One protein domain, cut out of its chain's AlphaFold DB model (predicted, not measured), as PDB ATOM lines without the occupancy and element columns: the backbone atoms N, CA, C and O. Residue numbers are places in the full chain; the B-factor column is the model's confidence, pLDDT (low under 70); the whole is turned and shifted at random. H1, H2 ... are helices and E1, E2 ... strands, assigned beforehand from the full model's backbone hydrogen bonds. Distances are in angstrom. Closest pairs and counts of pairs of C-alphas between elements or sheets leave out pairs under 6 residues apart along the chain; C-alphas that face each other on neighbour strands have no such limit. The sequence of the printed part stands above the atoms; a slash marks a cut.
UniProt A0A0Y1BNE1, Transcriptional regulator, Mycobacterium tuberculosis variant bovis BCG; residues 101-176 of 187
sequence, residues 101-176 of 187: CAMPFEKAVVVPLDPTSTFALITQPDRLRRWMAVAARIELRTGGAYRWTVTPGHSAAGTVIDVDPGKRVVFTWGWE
ATOM      1  N   CYS A 101     -30.949  24.738  47.055       42.12
ATOM      2  CA  CYS A 101     -31.264  25.726  46.004       42.12
ATOM      3  C   CYS A 101     -31.002  25.110  44.617       42.12
ATOM      4  O   CYS A 101     -29.991  25.378  43.970       42.12
ATOM      5  N   ALA A 102     -31.891  24.231  44.144       56.72
ATOM      6  CA  ALA A 102     -31.875  23.860  42.733       56.72
ATOM      7  C   ALA A 102     -32.448  25.045  41.954       56.72
ATOM      8  O   ALA A 102     -33.663  25.155  41.805       56.72
ATOM      9  N   MET A 103     -31.587  25.958  41.505       60.38
ATOM     10  CA  MET A 103     -31.958  26.911  40.463       60.38
ATOM     11  C   MET A 103     -32.518  26.085  39.296       60.38
ATOM     12  O   MET A 103     -31.774  25.274  38.732       60.38
ATOM     13  N   PRO A 104     -33.816  26.202  38.966       71.69
ATOM     14  CA  PRO A 104     -34.370  25.457  37.854       71.69
ATOM     15  C   PRO A 104     -33.665  25.947  36.591       71.69
ATOM     16  O   PRO A 104     -33.723  27.131  36.262       71.69
ATOM     17  N   PHE A 105     -32.962  25.051  35.907       75.88
ATOM     18  CA  PHE A 105     -32.410  25.338  34.594       75.88
ATOM     19  C   PHE A 105     -33.271  24.649  33.541       75.88
ATOM     20  O   PHE A 105     -33.704  23.509  33.712       75.88
ATOM     21  N   GLU A 106     -33.512  25.351  32.441       81.88
ATOM     22  CA  GLU A 106     -34.238  24.822  31.298       81.88
ATOM     23  C   GLU A 106     -33.262  24.585  30.147       81.88
ATOM     24  O   GLU A 106     -32.450  25.447  29.805       81.88
ATOM     25  N   LYS A 107     -33.334  23.398  29.544       80.06
ATOM     26  CA  LYS A 107     -32.585  23.061  28.334       80.06
ATOM     27  C   LYS A 107     -33.556  22.586  27.266       80.06
ATOM     28  O   LYS A 107     -34.143  21.515  27.397       80.06
ATOM     29  N   ALA A 108     -33.660  23.350  26.184       86.19
ATOM     30  CA  ALA A 108     -34.431  22.980  25.005       86.19
ATOM     31  C   ALA A 108     -33.507  22.437  23.905       86.19
ATOM     32  O   ALA A 108     -32.441  22.990  23.639       86.19
ATOM     33  N   VAL A 109     -33.920  21.347  23.258       84.75
ATOM     34  CA  VAL A 109     -33.234  20.763  22.099       84.75
ATOM     35  C   VAL A 109     -34.278  20.465  21.032       84.75
ATOM     36  O   VAL A 109     -35.287  19.824  21.318       84.75
ATOM     37  N   VAL A 110     -34.033  20.918  19.802       87.38
ATOM     38  CA  VAL A 110     -34.889  20.610  18.649       87.38
ATOM     39  C   VAL A 110     -34.401  19.318  18.003       87.38
ATOM     40  O   VAL A 110     -33.218  19.179  17.697       87.38
ATOM     41  N   VAL A 111     -35.314  18.372  17.793       86.12
ATOM     42  CA  VAL A 111     -35.026  17.061  17.199       86.12
ATOM     43  C   VAL A 111     -35.873  16.904  15.931       86.12
ATOM     44  O   VAL A 111     -37.059  17.231  15.970       86.12
ATOM     45  N   PRO A 112     -35.321  16.406  14.807       90.94
ATOM     46  CA  PRO A 112     -36.062  16.220  13.556       90.94
ATOM     47  C   PRO A 112     -36.926  14.943  13.590       90.94
ATOM     48  O   PRO A 112     -36.808  14.076  12.727       90.94
ATOM     49  N   LEU A 113     -37.751  14.787  14.624       90.44
ATOM     50  CA  LEU A 113     -38.643  13.647  14.841       90.44
ATOM     51  C   LEU A 113     -40.025  14.149  15.264       90.44
ATOM     52  O   LEU A 113     -40.160  15.241  15.812       90.44
ATOM     53  N   ASP A 114     -41.054  13.334  15.048       92.31
ATOM     54  CA  ASP A 114     -42.387  13.627  15.566       92.31
ATOM     55  C   ASP A 114     -42.432  13.527  17.113       92.31
ATOM     56  O   ASP A 114     -41.551  12.901  17.727       92.31
ATOM     57  N   PRO A 115     -43.445  14.122  17.773       89.31
ATOM     58  CA  PRO A 115     -43.552  14.120  19.235       89.31
ATOM     59  C   PRO A 115     -43.575  12.722  19.859       89.31
ATOM     60  O   PRO A 115     -42.933  12.499  20.882       89.31
ATOM     61  N   THR A 116     -44.244  11.753  19.229       90.25
ATOM     62  CA  THR A 116     -44.344  10.380  19.744       90.25
ATOM     63  C   THR A 116     -42.989   9.679  19.687       90.25
ATOM     64  O   THR A 116     -42.557   9.074  20.671       90.25
ATOM     65  N   SER A 117     -42.280   9.804  18.563       89.38
ATOM     66  CA  SER A 117     -40.924   9.268  18.414       89.38
ATOM     67  C   SER A 117     -39.934   9.931  19.375       89.38
ATOM     68  O   SER A 117     -39.105   9.242  19.968       89.38
ATOM     69  N   THR A 118     -40.040  11.247  19.577       89.25
ATOM     70  CA  THR A 118     -39.206  11.998  20.530       89.25
ATOM     71  C   THR A 118     -39.471  11.548  21.962       89.25
ATOM     72  O   THR A 118     -38.542  11.241  22.708       89.25
ATOM     73  N   PHE A 119     -40.741  11.416  22.334       89.81
ATOM     74  CA  PHE A 119     -41.152  10.919  23.641       89.81
ATOM     75  C   PHE A 119     -40.632   9.499  23.900       89.81
ATOM     76  O   PHE A 119     -40.145   9.196  24.990       89.81
ATOM     77  N   ALA A 120     -40.644   8.634  22.883       88.44
ATOM     78  CA  ALA A 120     -40.083   7.291  22.976       88.44
ATOM     79  C   ALA A 120     -38.565   7.285  23.248       88.44
ATOM     80  O   ALA A 120     -38.081   6.356  23.895       88.44
ATOM     81  N   LEU A 121     -37.807   8.311  22.828       85.44
ATOM     82  CA  LEU A 121     -36.357   8.386  23.080       85.44
ATOM     83  C   LEU A 121     -35.992   8.485  24.563       85.44
ATOM     84  O   LEU A 121     -34.919   8.016  24.947       85.44
ATOM     85  N   ILE A 122     -36.871   9.089  25.364       83.81
ATOM     86  CA  ILE A 122     -36.663   9.340  26.797       83.81
ATOM     87  C   ILE A 122     -37.499   8.427  27.701       83.81
ATOM     88  O   ILE A 122     -37.320   8.442  28.914       83.81
ATOM     89  N   THR A 123     -38.396   7.618  27.133       86.31
ATOM     90  CA  THR A 123     -39.287   6.734  27.904       86.31
ATOM     91  C   THR A 123     -39.114   5.251  27.593       86.31
ATOM     92  O   THR A 123     -39.364   4.422  28.465       86.31
ATOM     93  N   GLN A 124     -38.654   4.879  26.391       85.81
ATOM     94  CA  GLN A 124     -38.413   3.475  26.058       85.81
ATOM     95  C   GLN A 124     -37.012   3.042  26.513       85.81
ATOM     96  O   GLN A 124     -36.019   3.632  26.071       85.81
ATOM     97  N   PRO A 125     -36.889   1.968  27.317       81.81
ATOM     98  CA  PRO A 125     -35.603   1.491  27.822       81.81
ATOM     99  C   PRO A 125     -34.549   1.260  26.736       81.81
ATOM    100  O   PRO A 125     -33.401   1.662  26.898       81.81
ATOM    101  N   ASP A 126     -34.928   0.653  25.610       81.69
ATOM    102  CA  ASP A 126     -33.984   0.352  24.528       81.69
ATOM    103  C   ASP A 126     -33.522   1.597  23.767       81.69
ATOM    104  O   ASP A 126     -32.441   1.590  23.179       81.69
ATOM    105  N   ARG A 127     -34.310   2.679  23.783       82.69
ATOM    106  CA  ARG A 127     -33.928   3.962  23.184       82.69
ATOM    107  C   ARG A 127     -33.043   4.767  24.129       82.69
ATOM    108  O   ARG A 127     -31.986   5.213  23.693       82.69
ATOM    109  N   LEU A 128     -33.405   4.855  25.411       79.56
ATOM    110  CA  LEU A 128     -32.578   5.462  26.465       79.56
ATOM    111  C   LEU A 128     -31.169   4.858  26.491       79.56
ATOM    112  O   LEU A 128     -30.177   5.582  26.586       79.56
ATOM    113  N   ARG A 129     -31.072   3.531  26.323       80.94
ATOM    114  CA  ARG A 129     -29.791   2.814  26.317       80.94
ATOM    115  C   ARG A 129     -28.844   3.188  25.176       80.94
ATOM    116  O   ARG A 129     -27.652   2.912  25.242       80.94
ATOM    117  N   ARG A 130     -29.361   3.776  24.094       75.56
ATOM    118  CA  ARG A 130     -28.529   4.152  22.944       75.56
ATOM    119  C   ARG A 130     -27.730   5.424  23.184       75.56
ATOM    120  O   ARG A 130     -26.759   5.636  22.466       75.56
ATOM    121  N   TRP A 131     -28.138   6.271  24.133       67.88
ATOM    122  CA  TRP A 131     -27.548   7.606  24.259       67.88
ATOM    123  C   TRP A 131     -27.432   8.156  25.686       67.88
ATOM    124  O   TRP A 131     -26.549   8.971  25.920       67.88
ATOM    125  N   MET A 132     -28.274   7.730  26.634       68.62
ATOM    126  CA  MET A 132     -28.302   8.301  27.990       68.62
ATOM    127  C   MET A 132     -27.809   7.330  29.075       68.62
ATOM    128  O   MET A 132     -27.302   7.772  30.101       68.62
ATOM    129  N   ALA A 133     -27.949   6.015  28.877       76.69
ATOM    130  CA  ALA A 133     -27.612   5.021  29.896       76.69
ATOM    131  C   ALA A 133     -27.044   3.724  29.304       76.69
ATOM    132  O   ALA A 133     -27.339   3.363  28.177       76.69
ATOM    133  N   VAL A 134     -26.274   2.967  30.080       81.38
ATOM    134  CA  VAL A 134     -25.837   1.600  29.746       81.38
ATOM    135  C   VAL A 134     -26.944   0.583  30.036       81.38
ATOM    136  O   VAL A 134     -27.125  -0.388  29.302       81.38
ATOM    137  N   ALA A 135     -27.722   0.811  31.092       81.38
ATOM    138  CA  ALA A 135     -28.894   0.015  31.426       81.38
ATOM    139  C   ALA A 135     -30.020   0.936  31.885       81.38
ATOM    140  O   ALA A 135     -29.787   1.906  32.596       81.38
ATOM    141  N   ALA A 136     -31.249   0.616  31.497       85.69
ATOM    142  CA  ALA A 136     -32.417   1.411  31.853       85.69
ATOM    143  C   ALA A 136     -33.591   0.496  32.189       85.69
ATOM    144  O   ALA A 136     -33.868  -0.457  31.450       85.69
ATOM    145  N   ARG A 137     -34.264   0.795  33.299       87.00
ATOM    146  CA  ARG A 137     -35.593   0.302  33.663       87.00
ATOM    147  C   ARG A 137     -36.443   1.505  34.043       87.00
ATOM    148  O   ARG A 137     -35.973   2.371  34.773       87.00
ATOM    149  N   ILE A 138     -37.664   1.561  33.536       90.50
ATOM    150  CA  ILE A 138     -38.626   2.605  33.872       90.50
ATOM    151  C   ILE A 138     -40.026   2.019  33.804       90.50
ATOM    152  O   ILE A 138     -40.389   1.348  32.839       90.50
ATOM    153  N   GLU A 139     -40.800   2.278  34.843       90.62
ATOM    154  CA  GLU A 139     -42.222   2.001  34.884       90.62
ATOM    155  C   GLU A 139     -42.971   3.283  34.527       90.62
ATOM    156  O   GLU A 139     -43.148   4.161  35.366       90.62
ATOM    157  N   LEU A 140     -43.376   3.419  33.261       89.12
ATOM    158  CA  LEU A 140     -43.936   4.662  32.727       89.12
ATOM    159  C   LEU A 140     -45.404   4.873  33.141       89.12
ATOM    160  O   LEU A 140     -46.322   4.795  32.330       89.12
ATOM    161  N   ARG A 141     -45.614   5.120  34.429       91.12
ATOM    162  CA  ARG A 141     -46.888   5.519  35.034       91.12
ATOM    163  C   ARG A 141     -46.602   6.456  36.199       91.12
ATOM    164  O   ARG A 141     -45.545   6.340  36.812       91.12
ATOM    165  N   THR A 142     -47.533   7.337  36.543       92.88
ATOM    166  CA  THR A 142     -47.427   8.150  37.764       92.88
ATOM    167  C   THR A 142     -47.217   7.251  38.987       92.88
ATOM    168  O   THR A 142     -47.924   6.260  39.168       92.88
ATOM    169  N   GLY A 143     -46.199   7.557  39.793       91.62
ATOM    170  CA  GLY A 143     -45.745   6.737  40.920       91.62
ATOM    171  C   GLY A 143     -44.854   5.542  40.543       91.62
ATOM    172  O   GLY A 143     -44.386   4.830  41.428       91.62
ATOM    173  N   GLY A 144     -44.601   5.302  39.255       91.44
ATOM    174  CA  GLY A 144     -43.716   4.240  38.782       91.44
ATOM    175  C   GLY A 144     -42.247   4.533  39.086       91.44
ATOM    176  O   GLY A 144     -41.792   5.675  39.000       91.44
ATOM    177  N   ALA A 145     -41.493   3.500  39.453       91.94
ATOM    178  CA  ALA A 145     -40.066   3.627  39.719       91.94
ATOM    179  C   ALA A 145     -39.247   3.569  38.421       91.94
ATOM    180  O   ALA A 145     -39.611   2.892  37.453       91.94
ATOM    181  N   TYR A 146     -38.094   4.230  38.418       91.94
ATOM    182  CA  TYR A 146     -37.084   4.041  37.386       91.94
ATOM    183  C   TYR A 146     -35.693   3.892  37.999       91.94
ATOM    184  O   TYR A 146     -35.411   4.379  39.095       91.94
ATOM    185  N   ARG A 147     -34.824   3.199  37.263       90.56
ATOM    186  CA  ARG A 147     -33.406   3.043  37.582       90.56
ATOM    187  C   ARG A 147     -32.592   2.967  36.302       90.56
ATOM    188  O   ARG A 147     -32.796   2.056  35.489       90.56
ATOM    189  N   TRP A 148     -31.670   3.905  36.132       89.38
ATOM    190  CA  TRP A 148     -30.800   4.020  34.968       89.38
ATOM    191  C   TRP A 148     -29.337   3.990  35.397       89.38
ATOM    192  O   TRP A 148     -28.901   4.785  36.218       89.38
ATOM    193  N   THR A 149     -28.556   3.089  34.819       85.44
ATOM    194  CA  THR A 149     -27.102   3.055  34.987       85.44
ATOM    195  C   THR A 149     -26.489   3.913  33.890       85.44
ATOM    196  O   THR A 149     -26.450   3.470  32.744       85.44
ATOM    197  N   VAL A 150     -26.061   5.135  34.215       79.69
ATOM    198  CA  VAL A 150     -25.535   6.110  33.239       79.69
ATOM    199  C   VAL A 150     -24.167   5.658  32.734       79.69
ATOM    200  O   VAL A 150     -23.939   5.553  31.531       79.69
ATOM    201  N   THR A 151     -23.294   5.276  33.661       76.75
ATOM    202  CA  THR A 151     -22.013   4.613  33.406       76.75
ATOM    203  C   THR A 151     -21.871   3.426  34.364       76.75
ATOM    204  O   THR A 151     -22.569   3.373  35.377       76.75
ATOM    205  N   PRO A 152     -21.034   2.417  34.063       73.94
ATOM    206  CA  PRO A 152     -20.844   1.291  34.975       73.94
ATOM    207  C   PRO A 152     -20.401   1.778  36.363       73.94
ATOM    208  O   PRO A 152     -19.427   2.514  36.462       73.94
ATOM    209  N   GLY A 153     -21.118   1.374  37.412       74.00
ATOM    210  CA  GLY A 153     -20.925   1.880  38.777       74.00
ATOM    211  C   GLY A 153     -21.930   2.970  39.146       74.00
ATOM    212  O   GLY A 153     -22.590   2.836  40.161       74.00
ATOM    213  N   HIS A 154     -22.177   3.937  38.262       77.50
ATOM    214  CA  HIS A 154     -22.985   5.118  38.567       77.50
ATOM    215  C   HIS A 154     -24.426   4.997  38.069       77.50
ATOM    216  O   HIS A 154     -24.720   5.089  36.870       77.50
ATOM    217  N   SER A 155     -25.347   4.796  39.012       85.44
ATOM    218  CA  SER A 155     -26.780   4.674  38.730       85.44
ATOM    219  C   SER A 155     -27.576   5.844  39.294       85.44
ATOM    220  O   SER A 155     -27.325   6.299  40.406       85.44
ATOM    221  N   ALA A 156     -28.550   6.308  38.520       87.38
ATOM    222  CA  ALA A 156     -29.574   7.245  38.941       87.38
ATOM    223  C   ALA A 156     -30.907   6.508  39.118       87.38
ATOM    224  O   ALA A 156     -31.244   5.611  38.337       87.38
ATOM    225  N   ALA A 157     -31.673   6.887  40.134       89.88
ATOM    226  CA  ALA A 157     -32.974   6.309  40.428       89.88
ATOM    227  C   ALA A 157     -33.962   7.375  40.903       89.88
ATOM    228  O   ALA A 157     -33.589   8.445  41.387       89.88
ATOM    229  N   GLY A 158     -35.246   7.064  40.766       91.44
ATOM    230  CA  GLY A 158     -36.305   7.960  41.192       91.44
ATOM    231  C   GLY A 158     -37.697   7.452  40.857       91.44
ATOM    232  O   GLY A 158     -37.904   6.286  40.511       91.44
ATOM    233  N   THR A 159     -38.658   8.362  40.956       92.88
ATOM    234  CA  THR A 159     -40.077   8.111  40.732       92.88
ATOM    235  C   THR A 159     -40.604   9.036  39.648       92.88
ATOM    236  O   THR A 159     -40.278  10.222  39.601       92.88
ATOM    237  N   VAL A 160     -41.438   8.483  38.778       92.44
ATOM    238  CA  VAL A 160     -42.200   9.231  37.783       92.44
ATOM    239  C   VAL A 160     -43.320   9.989  38.496       92.44
ATOM    240  O   VAL A 160     -44.185   9.387  39.128       92.44
ATOM    241  N   ILE A 161     -43.286  11.315  38.414       93.75
ATOM    242  CA  ILE A 161     -44.236  12.228  39.060       93.75
ATOM    243  C   ILE A 161     -45.470  12.427  38.176       93.75
ATOM    244  O   ILE A 161     -46.586  12.443  38.681       93.75
ATOM    245  N   ASP A 162     -45.272  12.574  36.867       92.81
ATOM    246  CA  ASP A 162     -46.353  12.838  35.918       92.81
ATOM    247  C   ASP A 162     -45.996  12.338  34.515       92.81
ATOM    248  O   ASP A 162     -44.826  12.350  34.118       92.81
ATOM    249  N   VAL A 163     -47.006  11.903  33.760       93.19
ATOM    250  CA  VAL A 163     -46.858  11.425  32.382       93.19
ATOM    251  C   VAL A 163     -48.056  11.859  31.545       93.19
ATOM    252  O   VAL A 163     -49.183  11.448  31.805       93.19
ATOM    253  N   ASP A 164     -47.778  12.589  30.472       91.94
ATOM    254  CA  ASP A 164     -48.686  12.828  29.353       91.94
ATOM    255  C   ASP A 164     -48.074  12.177  28.094       91.94
ATOM    256  O   ASP A 164     -47.095  12.702  27.541       91.94
ATOM    257  N   PRO A 165     -48.566  10.995  27.672       90.00
ATOM    258  CA  PRO A 165     -47.984  10.235  26.571       90.00
ATOM    259  C   PRO A 165     -47.811  11.061  25.289       90.00
ATOM    260  O   PRO A 165     -48.753  11.650  24.768       90.00
ATOM    261  N   GLY A 166     -46.584  11.083  24.760       87.81
ATOM    262  CA  GLY A 166     -46.250  11.828  23.541       87.81
ATOM    263  C   GLY A 166     -46.008  13.327  23.748       87.81
ATOM    264  O   GLY A 166     -45.718  14.022  22.777       87.81
ATOM    265  N   LYS A 167     -46.104  13.831  24.988       88.88
ATOM    266  CA  LYS A 167     -45.981  15.264  25.300       88.88
ATOM    267  C   LYS A 167     -45.027  15.557  26.451       88.88
ATOM    268  O   LYS A 167     -44.136  16.386  26.296       88.88
ATOM    269  N   ARG A 168     -45.206  14.903  27.605       91.31
ATOM    270  CA  ARG A 168     -44.484  15.247  28.841       91.31
ATOM    271  C   ARG A 168     -44.229  14.033  29.723       91.31
ATOM    272  O   ARG A 168     -45.102  13.198  29.920       91.31
ATOM    273  N   VAL A 169     -43.041  13.972  30.308       91.81
ATOM    274  CA  VAL A 169     -42.722  13.074  31.421       91.81
ATOM    275  C   VAL A 169     -41.977  13.880  32.478       91.81
ATOM    276  O   VAL A 169     -41.063  14.634  32.151       91.81
ATOM    277  N   VAL A 170     -42.387  13.749  33.736       92.38
ATOM    278  CA  VAL A 170     -41.758  14.398  34.889       92.38
ATOM    279  C   VAL A 170     -41.326  13.305  35.852       92.38
ATOM    280  O   VAL A 170     -42.112  12.418  36.176       92.38
ATOM    281  N   PHE A 171     -40.086  13.350  36.320       91.94
ATOM    282  CA  PHE A 171     -39.553  12.379  37.270       91.94
ATOM    283  C   PHE A 171     -38.556  13.040  38.221       91.94
ATOM    284  O   PHE A 171     -37.917  14.033  37.878       91.94
ATOM    285  N   THR A 172     -38.421  12.488  39.424       90.25
ATOM    286  CA  THR A 172     -37.364  12.890  40.366       90.25
ATOM    287  C   THR A 172     -36.010  12.390  39.873       90.25
ATOM    288  O   THR A 172     -35.962  11.311  39.297       90.25
ATOM    289  N   TRP A 173     -34.900  13.061  40.172       85.69
ATOM    290  CA  TRP A 173     -33.550  12.581  39.839       85.69
ATOM    291  C   TRP A 173     -32.658  12.490  41.077       85.69
ATOM    292  O   TRP A 173     -32.573  13.451  41.835       85.69
ATOM    293  N   GLY A 174     -31.976  11.356  41.268       83.50
ATOM    294  CA  GLY A 174     -31.001  11.171  42.344       83.50
ATOM    295  C   GLY A 174     -29.991  10.070  42.032       83.50
ATOM    296  O   GLY A 174     -30.361   9.016  41.518       83.50
ATOM    297  N   TRP A 175     -28.713  10.313  42.333       83.25
ATOM    298  CA  TRP A 175     -27.642   9.319  42.206       83.25
ATOM    299  C   TRP A 175     -27.680   8.332  43.381       83.25
ATOM    300  O   TRP A 175     -27.753   8.755  44.529       83.25
ATOM    301  N   GLU A 176     -27.589   7.028  43.111       78.62
ATOM    302  CA  GLU A 176     -27.553   5.984  44.150       78.62
ATOM    303  C   GLU A 176     -26.210   5.952  44.913       78.62
ATOM    304  O   GLU A 176     -26.192   5.577  46.083       78.62
TER     305      GLU A 176
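What this domain is: This is residues 101 to 176 of the 187 residues of the protein "Transcriptional regulator" of Mycobacterium tuberculosis variant bovis BCG (UniProt A0A0Y1BNE1). A four-stranded antiparallel sheet curls like part of a barrel, its long strand E3 bending sharply, and helix H1 sits at the open side between edge strands E1 and E4. The short helix H2 packs on E1, while residues 101 to 109 stick out as a free tail. The printed part has 76 residues, with two named helices and four named strands that follow along the chain as H1 H2 E1 E2 E3 E4; the sheet order is E1 - E2 - E3 - E4, all antiparallel, and the class is mixed, helices and strands, with 39 residues in named elements. It is compact, with a radius of gyration of the C-alphas of 12.7 A and spans of 33 by 30 by 23 A.

Where its parts are: E3, residues 154 to 164, is 28.4 A long, and E2, residues 145 to 151, is 19.2 A. E1 holds residues 135 to 138, 10.4 A, and E4 residues 168 to 171, 10.2 A, ending at C-alpha 171 (-39.553, 12.379, 37.270). H1, residues 115 to 123, is 12.2 A long and begins at C-alpha 115 (-43.552, 14.120, 19.235). H2 holds residues 125 to 128, 5.2 A.

How they stand to each other: The strands form a meander, each the antiparallel neighbour of the one before, with N 137 and O 147 at 2.9 A in hairpin E1 and E2, and N 148 and O 156 at 2.8 A in hairpin E2 and E3. E3 bends by 69 degrees at residue 161; in its hairpin with E4, N 164 and O 168 are 2.8 A apart. H1 is on the sheet at a height of 7.4 A; its closest C-alphas to E4 are Phe 119 and Arg 168, 7.5 A. H2 is on the sheet too, its closest C-alphas to E1 being Pro 125 and Ala 136, 5.1 A. H1 and H2 touch only at the corner, at the C-alphas of Leu 121 and Arg 127, 5.0 A. In H1, 4 of 5 O i to N i+4 pairs are within hydrogen-bond range; H2 is too short for such a pair.

The domain as a whole: The farthest C-alphas, Cys 101 and Asp 114, are 34.6 A apart. The printed part has no cut and no long link between named elements. pLDDT is under 70 at residues 101 to 103 and 131 to 132.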